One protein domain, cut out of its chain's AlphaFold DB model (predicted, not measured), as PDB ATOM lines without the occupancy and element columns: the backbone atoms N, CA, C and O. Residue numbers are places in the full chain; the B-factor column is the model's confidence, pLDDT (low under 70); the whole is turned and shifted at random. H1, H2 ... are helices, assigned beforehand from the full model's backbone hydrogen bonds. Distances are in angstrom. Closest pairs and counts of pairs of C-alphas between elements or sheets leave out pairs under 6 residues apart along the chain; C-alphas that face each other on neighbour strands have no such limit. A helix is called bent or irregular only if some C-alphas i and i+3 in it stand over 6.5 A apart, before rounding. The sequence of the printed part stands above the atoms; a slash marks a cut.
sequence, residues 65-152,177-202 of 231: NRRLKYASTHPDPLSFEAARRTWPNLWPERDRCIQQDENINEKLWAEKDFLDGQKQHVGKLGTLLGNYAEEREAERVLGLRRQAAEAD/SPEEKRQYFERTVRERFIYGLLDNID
ATOM      1  N   ASN A  65       4.054 -25.831 -27.039       93.06
ATOM      2  CA  ASN A  65       4.905 -24.861 -27.723       93.06
ATOM      3  C   ASN A  65       4.078 -23.790 -28.447       93.06
ATOM      4  O   ASN A  65       4.395 -22.605 -28.331       93.06
ATOM      5  N   ARG A  66       2.974 -24.170 -29.107       94.44
ATOM      6  CA  ARG A  66       2.027 -23.218 -29.716       94.44
ATOM      7  C   ARG A  66       1.495 -22.237 -28.671       94.44
ATOM      8  O   ARG A  66       1.571 -21.022 -28.855       94.44
ATOM      9  N   ARG A  67       1.052 -22.743 -27.513       95.25
ATOM     10  CA  ARG A  67       0.585 -21.907 -26.393       95.25
ATOM     11  C   ARG A  67       1.678 -21.013 -25.817       95.25
ATOM     12  O   ARG A  67       1.402 -19.858 -25.504       95.25
ATOM     13  N   LEU A  68       2.901 -21.523 -25.673       94.31
ATOM     14  CA  LEU A  68       4.051 -20.748 -25.202       94.31
ATOM     15  C   LEU A  68       4.339 -19.561 -26.135       94.31
ATOM     16  O   LEU A  68       4.518 -18.433 -25.666       94.31
ATOM     17  N   LYS A  69       4.341 -19.797 -27.451       93.44
ATOM     18  CA  LYS A  69       4.558 -18.752 -28.458       93.44
ATOM     19  C   LYS A  69       3.429 -17.732 -28.457       93.44
ATOM     20  O   LYS A  69       3.697 -16.539 -28.333       93.44
ATOM     21  N   TYR A  70       2.178 -18.192 -28.468       94.81
ATOM     22  CA  TYR A  70       1.017 -17.313 -28.352       94.81
ATOM     23  C   TYR A  70       1.093 -16.444 -27.092       94.81
ATOM     24  O   TYR A  70       0.983 -15.223 -27.178       94.81
ATOM     25  N   ALA A  71       1.381 -17.031 -25.928       94.25
ATOM     26  CA  ALA A  71       1.520 -16.290 -24.675       94.25
ATOM     27  C   ALA A  71       2.660 -15.256 -24.712       94.25
ATOM     28  O   ALA A  71       2.528 -14.178 -24.130       94.25
ATOM     29  N   SER A  72       3.751 -15.550 -25.425       91.62
ATOM     30  CA  SER A  72       4.883 -14.631 -25.620       91.62
ATOM     31  C   SER A  72       4.535 -13.411 -26.484       91.62
ATOM     32  O   SER A  72       5.182 -12.372 -26.358       91.62
ATOM     33  N   THR A  73       3.480 -13.477 -27.305       92.31
ATOM     34  CA  THR A  73       2.993 -12.318 -28.082       92.31
ATOM     35  C   THR A  73       2.192 -11.302 -27.262       92.31
ATOM     36  O   THR A  73       1.824 -10.258 -27.790       92.31
ATOM     37  N   HIS A  74       1.972 -11.564 -25.967       88.50
ATOM     38  CA  HIS A  74       1.189 -10.719 -25.055       88.50
ATOM     39  C   HIS A  74      -0.233 -10.421 -25.571       88.50
ATOM     40  O   HIS A  74      -0.609  -9.259 -25.733       88.50
ATOM     41  N   PRO A  75      -1.046 -11.460 -25.828       92.44
ATOM     42  CA  PRO A  75      -2.360 -11.296 -26.428       92.44
ATOM     43  C   PRO A  75      -3.347 -10.640 -25.450       92.44
ATOM     44  O   PRO A  75      -3.290 -10.870 -24.239       92.44
ATOM     45  N   ASP A  76      -4.303  -9.873 -25.986       91.00
ATOM     46  CA  ASP A  76      -5.291  -9.112 -25.204       91.00
ATOM     47  C   ASP A  76      -5.988  -9.920 -24.089       91.00
ATOM     48  O   ASP A  76      -6.091  -9.397 -22.976       91.00
ATOM     49  N   PRO A  77      -6.422 -11.186 -24.298       90.94
ATOM     50  CA  PRO A  77      -7.068 -11.981 -23.249       90.94
ATOM     51  C   PRO A  77      -6.161 -12.299 -22.051       90.94
ATOM     52  O   PRO A  77      -6.661 -12.485 -20.942       90.94
ATOM     53  N   LEU A  78      -4.841 -12.351 -22.260       91.69
ATOM     54  CA  LEU A  78      -3.840 -12.612 -21.218       91.69
ATOM     55  C   LEU A  78      -3.243 -11.318 -20.640       91.69
ATOM     56  O   LEU A  78      -2.428 -11.376 -19.719       91.69
ATOM     57  N   SER A  79      -3.648 -10.150 -21.149       92.75
ATOM     58  CA  SER A  79      -3.250  -8.856 -20.596       92.75
ATOM     59  C   SER A  79      -3.753  -8.686 -19.161       92.75
ATOM     60  O   SER A  79      -4.804  -9.209 -18.788       92.75
ATOM     61  N   PHE A  80      -3.039  -7.896 -18.354       91.25
ATOM     62  CA  PHE A  80      -3.404  -7.653 -16.956       91.25
ATOM     63  C   PHE A  80      -4.864  -7.241 -16.765       91.25
ATOM     64  O   PHE A  80      -5.557  -7.789 -15.909       91.25
ATOM     65  N   GLU A  81      -5.346  -6.275 -17.550       92.44
ATOM     66  CA  GLU A  81      -6.698  -5.750 -17.380       92.44
ATOM     67  C   GLU A  81      -7.777  -6.784 -17.698       92.44
ATOM     68  O   GLU A  81      -8.768  -6.874 -16.968       92.44
ATOM     69  N   ALA A  82      -7.598  -7.549 -18.776       92.19
ATOM     70  CA  ALA A  82      -8.531  -8.598 -19.162       92.19
ATOM     71  C   ALA A  82      -8.479  -9.751 -18.154       92.19
ATOM     72  O   ALA A  82      -9.502 -10.111 -17.571       92.19
ATOM     73  N   ALA A  83      -7.278 -10.248 -17.858       92.06
ATOM     74  CA  ALA A  83      -7.066 -11.357 -16.944       92.06
ATOM     75  C   ALA A  83      -7.574 -11.053 -15.528       92.06
ATOM     76  O   ALA A  83      -8.193 -11.911 -14.903       92.06
ATOM     77  N   ARG A  84      -7.402  -9.823 -15.022       91.38
ATOM     78  CA  ARG A  84      -7.914  -9.426 -13.697       91.38
ATOM     79  C   ARG A  84      -9.442  -9.430 -13.629       91.38
ATOM     80  O   ARG A  84     -10.002  -9.647 -12.557       91.38
ATOM     81  N   ARG A  85     -10.127  -9.164 -14.748       89.62
ATOM     82  CA  ARG A  85     -11.596  -9.230 -14.829       89.62
ATOM     83  C   ARG A  85     -12.081 -10.677 -14.927       89.62
ATOM     84  O   ARG A  85     -13.070 -11.010 -14.280       89.62
ATOM     85  N   THR A  86     -11.393 -11.510 -15.704       90.25
ATOM     86  CA  THR A  86     -11.798 -12.898 -15.981       90.25
ATOM     87  C   THR A  86     -11.437 -13.859 -14.846       90.25
ATOM     88  O   THR A  86     -12.259 -14.686 -14.462       90.25
ATOM     89  N   TRP A  87     -10.245 -13.715 -14.259       91.12
ATOM     90  CA  TRP A  87      -9.718 -14.581 -13.198       91.12
ATOM     91  C   TRP A  87      -9.329 -13.785 -11.941       91.12
ATOM     92  O   TRP A  87      -8.165 -13.775 -11.527       91.12
ATOM     93  N   PRO A  88     -10.292 -13.105 -11.291       87.44
ATOM     94  CA  PRO A  88     -10.019 -12.271 -10.118       87.44
ATOM     95  C   PRO A  88      -9.525 -13.074  -8.905       87.44
ATOM     96  O   PRO A  88      -8.934 -12.507  -7.995       87.44
ATOM     97  N   ASN A  89      -9.769 -14.386  -8.878       83.56
ATOM     98  CA  ASN A  89      -9.294 -15.318  -7.853       83.56
ATOM     99  C   ASN A  89      -7.794 -15.628  -7.952       83.56
ATOM    100  O   ASN A  89      -7.223 -16.110  -6.985       83.56
ATOM    101  N   LEU A  90      -7.155 -15.367  -9.096       85.81
ATOM    102  CA  LEU A  90      -5.703 -15.514  -9.239       85.81
ATOM    103  C   LEU A  90      -4.944 -14.290  -8.717       85.81
ATOM    104  O   LEU A  90      -3.721 -14.326  -8.602       85.81
ATOM    105  N   TRP A  91      -5.654 -13.199  -8.418       85.25
ATOM    106  CA  TRP A  91      -5.059 -11.974  -7.911       85.25
ATOM    107  C   TRP A  91      -4.858 -12.059  -6.385       85.25
ATOM    108  O   TRP A  91      -5.839 -12.192  -5.647       85.25
ATOM    109  N   PRO A  92      -3.615 -11.934  -5.885       70.56
ATOM    110  CA  PRO A  92      -3.261 -12.256  -4.497       70.56
ATOM    111  C   PRO A  92      -3.873 -11.338  -3.424       70.56
ATOM    112  O   PRO A  92      -3.771 -11.635  -2.235       70.56
ATOM    113  N   GLU A  93      -4.517 -10.221  -3.782       60.97
ATOM    114  CA  GLU A  93      -5.100  -9.309  -2.782       60.97
ATOM    115  C   GLU A  93      -6.333  -9.875  -2.069       60.97
ATOM    116  O   GLU A  93      -6.636  -9.439  -0.957       60.97
ATOM    117  N   ARG A  94      -7.045 -10.846  -2.657       53.16
ATOM    118  CA  ARG A  94      -8.296 -11.326  -2.052       53.16
ATOM    119  C   ARG A  94      -8.059 -12.181  -0.806       53.16
ATOM    120  O   ARG A  94      -8.773 -12.004   0.177       53.16
ATOM    121  N   ASP A  95      -7.028 -13.019  -0.815       49.44
ATOM    122  CA  ASP A  95      -6.721 -13.895   0.321       49.44
ATOM    123  C   ASP A  95      -6.103 -13.118   1.493       49.44
ATOM    124  O   ASP A  95      -6.433 -13.384   2.646       49.44
ATOM    125  N   ARG A  96      -5.300 -12.075   1.223       50.19
ATOM    126  CA  ARG A  96      -4.743 -11.215   2.286       50.19
ATOM    127  C   ARG A  96      -5.804 -10.351   2.969       50.19
ATOM    128  O   ARG A  96      -5.724 -10.172   4.178       50.19
ATOM    129  N   CYS A  97      -6.787  -9.831   2.227       47.59
ATOM    130  CA  CYS A  97      -7.863  -9.025   2.817       47.59
ATOM    131  C   CYS A  97      -8.692  -9.857   3.800       47.59
ATOM    132  O   CYS A  97      -8.925  -9.419   4.916       47.59
ATOM    133  N   ILE A  98      -9.056 -11.086   3.420       51.19
ATOM    134  CA  ILE A  98      -9.851 -11.980   4.272       51.19
ATOM    135  C   ILE A  98      -9.054 -12.392   5.519       51.19
ATOM    136  O   ILE A  98      -9.587 -12.336   6.620       51.19
ATOM    137  N   GLN A  99      -7.765 -12.715   5.381       50.53
ATOM    138  CA  GLN A  99      -6.910 -13.115   6.510       50.53
ATOM    139  C   GLN A  99      -6.603 -11.958   7.475       50.53
ATOM    140  O   GLN A  99      -6.616 -12.133   8.694       50.53
ATOM    141  N   GLN A 100      -6.342 -10.755   6.953       56.31
ATOM    142  CA  GLN A 100      -6.161  -9.566   7.788       56.31
ATOM    143  C   GLN A 100      -7.468  -9.178   8.482       56.31
ATOM    144  O   GLN A 100      -7.446  -8.866   9.673       56.31
ATOM    145  N   ASP A 101      -8.597  -9.253   7.775       56.44
ATOM    146  CA  ASP A 101      -9.912  -8.992   8.350       56.44
ATOM    147  C   ASP A 101     -10.261 -10.018   9.433       56.44
ATOM    148  O   ASP A 101     -10.771  -9.623  10.475       56.44
ATOM    149  N   GLU A 102      -9.935 -11.303   9.266       58.66
ATOM    150  CA  GLU A 102     -10.143 -12.340  10.287       58.66
ATOM    151  C   GLU A 102      -9.287 -12.107  11.538       58.66
ATOM    152  O   GLU A 102      -9.827 -12.114  12.645       58.66
ATOM    153  N   ASN A 103      -7.999 -11.788  11.389       59.25
ATOM    154  CA  ASN A 103      -7.115 -11.477  12.520       59.25
ATOM    155  C   ASN A 103      -7.561 -10.213  13.277       59.25
ATOM    156  O   ASN A 103      -7.537 -10.160  14.512       59.25
ATOM    157  N   ILE A 104      -7.995  -9.179  12.547       66.62
ATOM    158  CA  ILE A 104      -8.529  -7.943  13.133       66.62
ATOM    159  C   ILE A 104      -9.877  -8.215  13.809       66.62
ATOM    160  O   ILE A 104     -10.121  -7.719  14.909       66.62
ATOM    161  N   ASN A 105     -10.746  -9.010  13.191       69.56
ATOM    162  CA  ASN A 105     -12.065  -9.339  13.718       69.56
ATOM    163  C   ASN A 105     -11.971 -10.239  14.960       69.56
ATOM    164  O   ASN A 105     -12.668  -9.985  15.936       69.56
ATOM    165  N   GLU A 106     -11.053 -11.208  14.996       67.38
ATOM    166  CA  GLU A 106     -10.804 -12.050  16.176       67.38
ATOM    167  C   GLU A 106     -10.235 -11.223  17.337       67.38
ATOM    168  O   GLU A 106     -10.693 -11.346  18.476       67.38
ATOM    169  N   LYS A 107      -9.321 -10.285  17.050       69.50
ATOM    170  CA  LYS A 107      -8.835  -9.319  18.046       69.50
ATOM    171  C   LYS A 107      -9.961  -8.424  18.575       69.50
ATOM    172  O   LYS A 107     -10.059  -8.212  19.783       69.50
ATOM    173  N   LEU A 108     -10.821  -7.908  17.696       69.06
ATOM    174  CA  LEU A 108     -11.945  -7.045  18.072       69.06
ATOM    175  C   LEU A 108     -13.022  -7.798  18.859       69.06
ATOM    176  O   LEU A 108     -13.559  -7.245  19.819       69.06
ATOM    177  N   TRP A 109     -13.313  -9.042  18.486       72.44
ATOM    178  CA  TRP A 109     -14.203  -9.932  19.223       72.44
ATOM    179  C   TRP A 109     -13.640 -10.229  20.613       72.44
ATOM    180  O   TRP A 109     -14.342 -10.066  21.613       72.44
ATOM    181  N   ALA A 110     -12.347 -10.560  20.700       68.56
ATOM    182  CA  ALA A 110     -11.677 -10.776  21.973       68.56
ATOM    183  C   ALA A 110     -11.750  -9.521  22.853       68.56
ATOM    184  O   ALA A 110     -12.042  -9.627  24.033       68.56
ATOM    185  N   GLU A 111     -11.549  -8.321  22.309       64.50
ATOM    186  CA  GLU A 111     -11.584  -7.080  23.092       64.50
ATOM    187  C   GLU A 111     -12.993  -6.636  23.532       64.50
ATOM    188  O   GLU A 111     -13.112  -5.958  24.559       64.50
ATOM    189  N   LYS A 112     -14.044  -6.974  22.773       65.44
ATOM    190  CA  LYS A 112     -15.410  -6.459  22.990       65.44
ATOM    191  C   LYS A 112     -16.380  -7.474  23.587       65.44
ATOM    192  O   LYS A 112     -17.127  -7.105  24.489       65.44
ATOM    193  N   ASP A 113     -16.346  -8.716  23.118       65.75
ATOM    194  CA  ASP A 113     -17.373  -9.724  23.407       65.75
ATOM    195  C   ASP A 113     -16.875 -10.823  24.362       65.75
ATOM    196  O   ASP A 113     -17.670 -11.541  24.976       65.75
ATOM    197  N   PHE A 114     -15.557 -10.948  24.553       60.72
ATOM    198  CA  PHE A 114     -14.986 -11.910  25.494       60.72
ATOM    199  C   PHE A 114     -15.238 -11.485  26.949       60.72
ATOM    200  O   PHE A 114     -14.837 -10.402  27.384       60.72
ATOM    201  N   LEU A 115     -15.892 -12.366  27.722       60.69
ATOM    202  CA  LEU A 115     -16.268 -12.145  29.130       60.69
ATOM    203  C   LEU A 115     -17.059 -10.842  29.362       60.69
ATOM    204  O   LEU A 115     -16.820 -10.138  30.345       60.69
ATOM    205  N   ASP A 116     -17.992 -10.526  28.456       62.25
ATOM    206  CA  ASP A 116     -18.928  -9.393  28.588       62.25
ATOM    207  C   ASP A 116     -18.205  -8.043  28.823       62.25
ATOM    208  O   ASP A 116     -18.661  -7.164  29.557       62.25
ATOM    209  N   GLY A 117     -17.001  -7.894  28.250       58.12
ATOM    210  CA  GLY A 117     -16.219  -6.658  28.291       58.12
ATOM    211  C   GLY A 117     -15.438  -6.391  29.589       58.12
ATOM    212  O   GLY A 117     -15.080  -5.236  29.853       58.12
ATOM    213  N   GLN A 118     -15.136  -7.399  30.424       60.94
ATOM    214  CA  GLN A 118     -14.346  -7.214  31.657       60.94
ATOM    215  C   GLN A 118     -12.861  -6.868  31.403       60.94
ATOM    216  O   GLN A 118     -11.979  -7.719  31.389       60.94
ATOM    217  N   LYS A 119     -12.562  -5.567  31.300       58.78
ATOM    218  CA  LYS A 119     -11.319  -4.951  30.774       58.78
ATOM    219  C   LYS A 119      -9.975  -5.272  31.451       58.78
ATOM    220  O   LYS A 119      -8.951  -4.809  30.956       58.78
ATOM    221  N   GLN A 120      -9.916  -6.004  32.566       61.03
ATOM    222  CA  GLN A 120      -8.673  -6.076  33.356       61.03
ATOM    223  C   GLN A 120      -7.568  -6.947  32.722       61.03
ATOM    224  O   GLN A 120      -6.391  -6.687  32.966       61.03
ATOM    225  N   HIS A 121      -7.910  -7.902  31.844       57.44
ATOM    226  CA  HIS A 121      -6.925  -8.779  31.180       57.44
ATOM    227  C   HIS A 121      -7.123  -8.965  29.663       57.44
ATOM    228  O   HIS A 121      -6.329  -9.648  29.021       57.44
ATOM    229  N   VAL A 122      -8.129  -8.320  29.070       58.94
ATOM    230  CA  VAL A 122      -8.621  -8.636  27.717       58.94
ATOM    231  C   VAL A 122      -7.715  -8.124  26.595       58.94
ATOM    232  O   VAL A 122      -7.496  -8.831  25.623       58.94
ATOM    233  N   GLY A 123      -7.103  -6.944  26.744       62.28
ATOM    234  CA  GLY A 123      -6.233  -6.383  25.694       62.28
ATOM    235  C   GLY A 123      -4.949  -7.191  25.463       62.28
ATOM    236  O   GLY A 123      -4.500  -7.362  24.330       62.28
ATOM    237  N   LYS A 124      -4.381  -7.762  26.536       68.31
ATOM    238  CA  LYS A 124      -3.255  -8.702  26.421       68.31
ATOM    239  C   LYS A 124      -3.696 -10.011  25.773       68.31
ATOM    240  O   LYS A 124      -2.936 -10.562  24.993       68.31
ATOM    241  N   LEU A 125      -4.915 -10.469  26.059       64.06
ATOM    242  CA  LEU A 125      -5.467 -11.720  25.542       64.06
ATOM    243  C   LEU A 125      -5.856 -11.620  24.060       64.06
ATOM    244  O   LEU A 125      -5.547 -12.532  23.313       64.06
ATOM    245  N   GLY A 126      -6.428 -10.500  23.608       64.38
ATOM    246  CA  GLY A 126      -6.711 -10.249  22.189       64.38
ATOM    247  C   GLY A 126      -5.443 -10.097  21.342       64.38
ATOM    248  O   GLY A 126      -5.380 -10.604  20.228       64.38
ATOM    249  N   THR A 127      -4.396  -9.475  21.894       70.50
ATOM    250  CA  THR A 127      -3.076  -9.424  21.236       70.50
ATOM    251  C   THR A 127      -2.442 -10.816  21.166       70.50
ATOM    252  O   THR A 127      -1.919 -11.209  20.133       70.50
ATOM    253  N   LEU A 128      -2.531 -11.585  22.252       71.75
ATOM    254  CA  LEU A 128      -2.029 -12.954  22.319       71.75
ATOM    255  C   LEU A 128      -2.781 -13.890  21.352       71.75
ATOM    256  O   LEU A 128      -2.145 -14.668  20.657       71.75
ATOM    257  N   LEU A 129      -4.113 -13.796  21.274       70.00
ATOM    258  CA  LEU A 129      -4.957 -14.586  20.368       70.00
ATOM    259  C   LEU A 129      -4.682 -14.267  18.898       70.00
ATOM    260  O   LEU A 129      -4.532 -15.199  18.117       70.00
ATOM    261  N   GLY A 130      -4.549 -12.984  18.542       69.88
ATOM    262  CA  GLY A 130      -4.162 -12.582  17.188       69.88
ATOM    263  C   GLY A 130      -2.799 -13.152  16.784       69.88
ATOM    264  O   GLY A 130      -2.668 -13.725  15.707       69.88
ATOM    265  N   ASN A 131      -1.815 -13.103  17.687       70.25
ATOM    266  CA  ASN A 131      -0.493 -13.689  17.439       70.25
ATOM    267  C   ASN A 131      -0.541 -15.231  17.359       70.25
ATOM    268  O   ASN A 131       0.174 -15.831  16.564       70.25
ATOM    269  N   TYR A 132      -1.394 -15.898  18.147       66.31
ATOM    270  CA  TYR A 132      -1.576 -17.354  18.065       66.31
ATOM    271  C   TYR A 132      -2.361 -17.798  16.826       66.31
ATOM    272  O   TYR A 132      -2.208 -18.941  16.394       66.31
ATOM    273  N   ALA A 133      -3.224 -16.949  16.265       62.78
ATOM    274  CA  ALA A 133      -3.872 -17.208  14.984       62.78
ATOM    275  C   ALA A 133      -2.846 -17.180  13.843       62.78
ATOM    276  O   ALA A 133      -2.811 -18.107  13.035       62.78
ATOM    277  N   GLU A 134      -1.952 -16.190  13.862       62.47
ATOM    278  CA  GLU A 134      -0.802 -16.098  12.960       62.47
ATOM    279  C   GLU A 134       0.122 -17.326  13.081       62.47
ATOM    280  O   GLU A 134       0.477 -17.937  12.073       62.47
ATOM    281  N   GLU A 135       0.433 -17.768  14.306       66.44
ATOM    282  CA  GLU A 135       1.266 -18.957  14.550       66.44
ATOM    283  C   GLU A 135       0.587 -20.264  14.091       66.44
ATOM    284  O   GLU A 135       1.232 -21.126  13.490       66.44
ATOM    285  N   ARG A 136      -0.735 -20.396  14.279       69.44
ATOM    286  CA  ARG A 136      -1.521 -21.535  13.761       69.44
ATOM    287  C   ARG A 136      -1.531 -21.597  12.240       69.44
ATOM    288  O   ARG A 136      -1.545 -22.691  11.674       69.44
ATOM    289  N   GLU A 137      -1.584 -20.446  11.578       58.53
ATOM    290  CA  GLU A 137      -1.543 -20.395  10.119       58.53
ATOM    291  C   GLU A 137      -0.158 -20.769   9.603       58.53
ATOM    292  O   GLU A 137      -0.044 -21.592   8.695       58.53
ATOM    293  N   ALA A 138       0.896 -20.248  10.236       62.78
ATOM    294  CA  ALA A 138       2.270 -20.610   9.914       62.78
ATOM    295  C   ALA A 138       2.496 -22.128  10.036       62.78
ATOM    296  O   ALA A 138       3.085 -22.738   9.145       62.78
ATOM    297  N   GLU A 139       1.958 -22.768  11.079       63.12
ATOM    298  CA  GLU A 139       2.032 -24.224  11.244       63.12
ATOM    299  C   GLU A 139       1.247 -24.982  10.158       63.12
ATOM    300  O   GLU A 139       1.728 -25.994   9.641       63.12
ATOM    301  N   ARG A 140       0.077 -24.477   9.735       65.69
ATOM    302  CA  ARG A 140      -0.696 -25.080   8.635       65.69
ATOM    303  C   ARG A 140       0.038 -24.974   7.302       65.69
ATOM    304  O   ARG A 140       0.087 -25.952   6.558       65.69
ATOM    305  N   VAL A 141       0.640 -23.822   7.016       61.09
ATOM    306  CA  VAL A 141       1.454 -23.593   5.814       61.09
ATOM    307  C   VAL A 141       2.682 -24.509   5.814       61.09
ATOM    308  O   VAL A 141       2.980 -25.134   4.796       61.09
ATOM    309  N   LEU A 142       3.353 -24.674   6.957       64.88
ATOM    310  CA  LEU A 142       4.461 -25.623   7.105       64.88
ATOM    311  C   LEU A 142       4.006 -27.081   6.929       64.88
ATOM    312  O   LEU A 142       4.707 -27.870   6.294       64.88
ATOM    313  N   GLY A 143       2.825 -27.440   7.436       61.22
ATOM    314  CA  GLY A 143       2.223 -28.759   7.248       61.22
ATOM    315  C   GLY A 143       1.881 -29.052   5.785       61.22
ATOM    316  O   GLY A 143       2.204 -30.128   5.286       61.22
ATOM    317  N   LEU A 144       1.304 -28.078   5.077       56.19
ATOM    318  CA  LEU A 144       1.038 -28.164   3.639       56.19
ATOM    319  C   LEU A 144       2.335 -28.263   2.831       56.19
ATOM    320  O   LEU A 144       2.398 -29.055   1.899       56.19
ATOM    321  N   ARG A 145       3.393 -27.537   3.220       58.81
ATOM    322  CA  ARG A 145       4.724 -27.657   2.602       58.81
ATOM    323  C   ARG A 145       5.324 -29.048   2.812       58.81
ATOM    324  O   ARG A 145       5.888 -29.603   1.877       58.81
ATOM    325  N   ARG A 146       5.170 -29.635   4.005       67.00
ATOM    326  CA  ARG A 146       5.618 -31.007   4.286       67.00
ATOM    327  C   ARG A 146       4.835 -32.034   3.463       67.00
ATOM    328  O   ARG A 146       5.453 -32.910   2.881       67.00
ATOM    329  N   GLN A 147       3.513 -31.892   3.359       51.84
ATOM    330  CA  GLN A 147       2.674 -32.776   2.538       51.84
ATOM    331  C   GLN A 147       2.945 -32.624   1.037       51.84
ATOM    332  O   GLN A 147       2.928 -33.616   0.318       51.84
ATOM    333  N   ALA A 148       3.220 -31.407   0.563       54.50
ATOM    334  CA  ALA A 148       3.609 -31.161  -0.822       54.50
ATOM    335  C   ALA A 148       4.971 -31.799  -1.140       54.50
ATOM    336  O   ALA A 148       5.081 -32.480  -2.149       54.50
ATOM    337  N   ALA A 149       5.963 -31.664  -0.253       57.12
ATOM    338  CA  ALA A 149       7.265 -32.321  -0.403       57.12
ATOM    339  C   ALA A 149       7.178 -33.859  -0.323       57.12
ATOM    340  O   ALA A 149       7.946 -34.557  -0.973       57.12
ATOM    341  N   GLU A 150       6.234 -34.397   0.453       57.41
ATOM    342  CA  GLU A 150       5.988 -35.841   0.556       57.41
ATOM    343  C   GLU A 150       5.222 -36.388  -0.667       57.41
ATOM    344  O   GLU A 150       5.423 -37.536  -1.058       57.41
ATOM    345  N   ALA A 151       4.390 -35.563  -1.316       54.66
ATOM    346  CA  ALA A 151       3.715 -35.888  -2.576       54.66
ATOM    347  C   ALA A 151       4.628 -35.772  -3.813       54.66
ATOM    348  O   ALA A 151       4.337 -36.399  -4.830       54.66
ATOM    349  N   ASP A 152       5.718 -35.004  -3.713       49.59
ATOM    350  CA  ASP A 152       6.749 -34.821  -4.749       49.59
ATOM    351  C   ASP A 152       7.942 -35.787  -4.574       49.59
ATOM    352  O   ASP A 152       8.950 -35.681  -5.270       49.59
ATOM    353  N   SER A 177       5.983  -4.426  -4.232       78.31
ATOM    354  CA  SER A 177       5.538  -3.271  -4.992       78.31
ATOM    355  C   SER A 177       4.295  -3.670  -5.798       78.31
ATOM    356  O   SER A 177       4.193  -4.810  -6.270       78.31
ATOM    357  N   PRO A 178       3.316  -2.769  -6.002       81.44
ATOM    358  CA  PRO A 178       2.173  -3.057  -6.874       81.44
ATOM    359  C   PRO A 178       2.600  -3.575  -8.260       81.44
ATOM    360  O   PRO A 178       1.865  -4.338  -8.890       81.44
ATOM    361  N   GLU A 179       3.797  -3.204  -8.717       85.25
ATOM    362  CA  GLU A 179       4.401  -3.691  -9.957       85.25
ATOM    363  C   GLU A 179       4.840  -5.161  -9.873       85.25
ATOM    364  O   GLU A 179       4.579  -5.924 -10.800       85.25
ATOM    365  N   GLU A 180       5.426  -5.593  -8.758       85.25
ATOM    366  CA  GLU A 180       5.862  -6.981  -8.544       85.25
ATOM    367  C   GLU A 180       4.658  -7.925  -8.462       85.25
ATOM    368  O   GLU A 180       4.630  -8.969  -9.118       85.25
ATOM    369  N   LYS A 181       3.591  -7.511  -7.766       84.00
ATOM    370  CA  LYS A 181       2.318  -8.257  -7.719       84.00
ATOM    371  C   LYS A 181       1.696  -8.412  -9.101       84.00
ATOM    372  O   LYS A 181       1.174  -9.474  -9.440       84.00
ATOM    373  N   ARG A 182       1.759  -7.349  -9.908       88.31
ATOM    374  CA  ARG A 182       1.291  -7.367 -11.293       88.31
ATOM    375  C   ARG A 182       2.087  -8.359 -12.136       88.31
ATOM    376  O   ARG A 182       1.475  -9.180 -12.814       88.31
ATOM    377  N   GLN A 183       3.415  -8.306 -12.075       89.25
ATOM    378  CA  GLN A 183       4.282  -9.217 -12.825       89.25
ATOM    379  C   GLN A 183       4.065 -10.675 -12.411       89.25
ATOM    380  O   GLN A 183       3.957 -11.546 -13.276       89.25
ATOM    381  N   TYR A 184       3.933 -10.934 -11.106       88.69
ATOM    382  CA  TYR A 184       3.617 -12.258 -10.580       88.69
ATOM    383  C   TYR A 184       2.298 -12.784 -11.150       88.69
ATOM    384  O   TYR A 184       2.256 -13.879 -11.703       88.69
ATOM    385  N   PHE A 185       1.237 -11.978 -11.105       91.25
ATOM    386  CA  PHE A 185      -0.061 -12.357 -11.657       91.25
ATOM    387  C   PHE A 185      -0.014 -12.622 -13.163       91.25
ATOM    388  O   PHE A 185      -0.492 -13.661 -13.616       91.25
ATOM    389  N   GLU A 186       0.580 -11.719 -13.949       92.56
ATOM    390  CA  GLU A 186       0.725 -11.898 -15.398       92.56
ATOM    391  C   GLU A 186       1.534 -13.164 -15.727       92.56
ATOM    392  O   GLU A 186       1.245 -13.858 -16.704       92.56
ATOM    393  N   ARG A 187       2.540 -13.499 -14.911       91.38
ATOM    394  CA  ARG A 187       3.294 -14.752 -15.022       91.38
ATOM    395  C   ARG A 187       2.417 -15.964 -14.696       91.38
ATOM    396  O   ARG A 187       2.346 -16.876 -15.513       91.38
ATOM    397  N   THR A 188       1.701 -15.958 -13.572       91.31
ATOM    398  CA  THR A 188       0.807 -17.059 -13.172       91.31
ATOM    399  C   THR A 188      -0.289 -17.312 -14.204       91.31
ATOM    400  O   THR A 188      -0.601 -18.463 -14.502       91.31
ATOM    401  N   VAL A 189      -0.871 -16.255 -14.777       94.38
ATOM    402  CA  VAL A 189      -1.879 -16.367 -15.840       94.38
ATOM    403  C   VAL A 189      -1.270 -17.017 -17.082       94.38
ATOM    404  O   VAL A 189      -1.846 -17.970 -17.603       94.38
ATOM    405  N   ARG A 190      -0.084 -16.578 -17.524       94.62
ATOM    406  CA  ARG A 190       0.615 -17.190 -18.667       94.62
ATOM    407  C   ARG A 190       0.952 -18.661 -18.427       94.62
ATOM    408  O   ARG A 190       0.685 -19.491 -19.288       94.62
ATOM    409  N   GLU A 191       1.474 -19.003 -17.254       94.19
ATOM    410  CA  GLU A 191       1.791 -20.390 -16.895       94.19
ATOM    411  C   GLU A 191       0.528 -21.262 -16.888       94.19
ATOM    412  O   GLU A 191       0.485 -22.308 -17.536       94.19
ATOM    413  N   ARG A 192      -0.550 -20.809 -16.233       94.81
ATOM    414  CA  ARG A 192      -1.829 -21.533 -16.233       94.81
ATOM    415  C   ARG A 192      -2.425 -21.661 -17.630       94.81
ATOM    416  O   ARG A 192      -3.020 -22.695 -17.928       94.81
ATOM    417  N   PHE A 193      -2.254 -20.660 -18.493       96.56
ATOM    418  CA  PHE A 193      -2.649 -20.759 -19.893       96.56
ATOM    419  C   PHE A 193      -1.885 -21.890 -20.592       96.56
ATOM    420  O   PHE A 193      -2.512 -22.811 -21.113       96.56
ATOM    421  N   ILE A 194      -0.551 -21.890 -20.528       95.06
ATOM    422  CA  ILE A 194       0.294 -22.914 -21.166       95.06
ATOM    423  C   ILE A 194      -0.126 -24.324 -20.723       95.06
ATOM    424  O   ILE A 194      -0.305 -25.203 -21.567       95.06
ATOM    425  N   TYR A 195      -0.397 -24.516 -19.429       95.06
ATOM    426  CA  TYR A 195      -0.808 -25.804 -18.859       95.06
ATOM    427  C   TYR A 195      -2.305 -26.145 -18.997       95.06
ATOM    428  O   TYR A 195      -2.741 -27.198 -18.529       95.06
ATOM    429  N   GLY A 196      -3.105 -25.313 -19.671       94.00
ATOM    430  CA  GLY A 196      -4.522 -25.609 -19.911       94.00
ATOM    431  C   GLY A 196      -5.380 -25.558 -18.644       94.00
ATOM    432  O   GLY A 196      -6.294 -26.365 -18.499       94.00
ATOM    433  N   LEU A 197      -5.028 -24.673 -17.706       94.12
ATOM    434  CA  LEU A 197      -5.624 -24.546 -16.371       94.12
ATOM    435  C   LEU A 197      -6.451 -23.262 -16.186       94.12
ATOM    436  O   LEU A 197      -6.853 -22.966 -15.060       94.12
ATOM    437  N   LEU A 198      -6.650 -22.464 -17.237       92.69
ATOM    438  CA  LEU A 198      -7.537 -21.304 -17.191       92.69
ATOM    439  C   LEU A 198      -8.922 -21.689 -17.695       92.69
ATOM    440  O   LEU A 198      -9.066 -22.288 -18.753       92.69
ATOM    441  N   ASP A 199      -9.948 -21.284 -16.964       89.12
ATOM    442  CA  ASP A 199     -11.328 -21.448 -17.411       89.12
ATOM    443  C   ASP A 199     -11.744 -20.281 -18.320       89.12
ATOM    444  O   ASP A 199     -11.223 -19.172 -18.192       89.12
ATOM    445  N   ASN A 200     -12.741 -20.488 -19.186       89.12
ATOM    446  CA  ASN A 200     -13.354 -19.441 -20.022       89.12
ATOM    447  C   ASN A 200     -12.402 -18.739 -21.014       89.12
ATOM    448  O   ASN A 200     -12.595 -17.563 -21.329       89.12
ATOM    449  N   ILE A 201     -11.397 -19.452 -21.521       93.44
ATOM    450  CA  ILE A 201     -10.566 -19.012 -22.645       93.44
ATOM    451  C   ILE A 201     -10.687 -20.003 -23.801       93.44
ATOM    452  O   ILE A 201     -10.850 -21.205 -23.583       93.44
ATOM    453  N   ASP A 202     -10.631 -19.490 -25.028       94.12
ATOM    454  CA  ASP A 202     -10.615 -20.317 -26.229       94.12
ATOM    455  C   ASP A 202      -9.206 -20.885 -26.440       94.12
ATOM    456  O   ASP A 202      -8.292 -20.194 -26.887       94.12
TER     457      ASP A 202
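What this domain is: This is residues 65 to 152 and 177 to 202 of the 231 residues of an uncharacterized protein of Pyrrhoderma noxium (UniProt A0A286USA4). Two long helices, H3 and H5, make a narrow V, with the short helix H4 at its closed end; the other end of H3 leads back to a small head in which H1 and H2 pack on H6. Residues 138 to 152, of which 138 to 151 belong to H5, stick out free of the rest, and H3 makes the long arm between the head and the closed end of the V. The printed part has 114 residues, with six named helices in the order H1 to H6 and no named strand, and its class is all helix. It is extended, with a radius of gyration of the C-alphas of 20.6 A, and elongated, spanning 66 by 35 by 26 A.

Where its parts are: H1 is residues 65 to 72 and begins with C-alpha 65 at (4.905, -24.861, -27.723). H2 is residues 80 to 86. H3, residues 93 to 112, is 27.9 A from first to last C-alpha. H4, residues 114 to 117, is neither bent nor irregular, but only just: C-alphas 114 and 117 are 6.1 A apart. H5, residues 122 to 151, is the longest helix at 42.6 A, from C-alpha 122 at (-8.621, -8.636, 27.717) to C-alpha 151 at (3.715, -35.888, -2.576). H6, residues 178 to 194, is 24.5 A long and ends with C-alpha 194 at (0.294, -22.914, -21.166).

How they stand to each other: H1 touches H6 at residues 190 to 194 of H6 alone, at a shallow tilt of 22 degrees, opposite ways; the closest C-alphas, of Arg 67 and Ile 194, are 5.3 A apart. H2 touches H6 at residues 182 to 189 of H6 alone, at a steep tilt of 60 degrees, the same way, with the C-alphas of Phe 80 and Glu 186 closest at 6.1 A. H3 is apart from H6. H3 touches H5 with residues 103 to 111 alone, and H5 touches H3 with residues 122 to 134 alone; the closest C-alphas are those of Lys 107 and Gly 126, 4.7 A apart. These two run opposite ways at a steep tilt of 35.2 degrees, only just steep. H4 is close to but not clearly touching H3, the closest C-alphas being those of Glu 111 and Gly 117 at 7.0 A. The packing of the helices is only just mostly crossed, with one of three touching pairs at a shallow tilt. In H1, H2, H3, H5 and H6 every O i to N i+4 pair is within hydrogen-bond range; H4 is too short for such a pair.

The domain as a whole: The C-alphas farthest apart, of Arg 66 and Gln 120, are 66.2 A from each other. Residues 153 to 176 are not printed, and C-alphas 152 and 177 are 31.6 A apart across this cut, which lies in the link from H5 to H6. Of the links that are printed whole, H3 to H4 and H4 to H5 are tight, H1 to H2 and H2 to H3 short. The mean pLDDT of the printed part is 75.3, and 55 residues are under 70: 93 to 108, 110 to 126, 130 and 132 to 152.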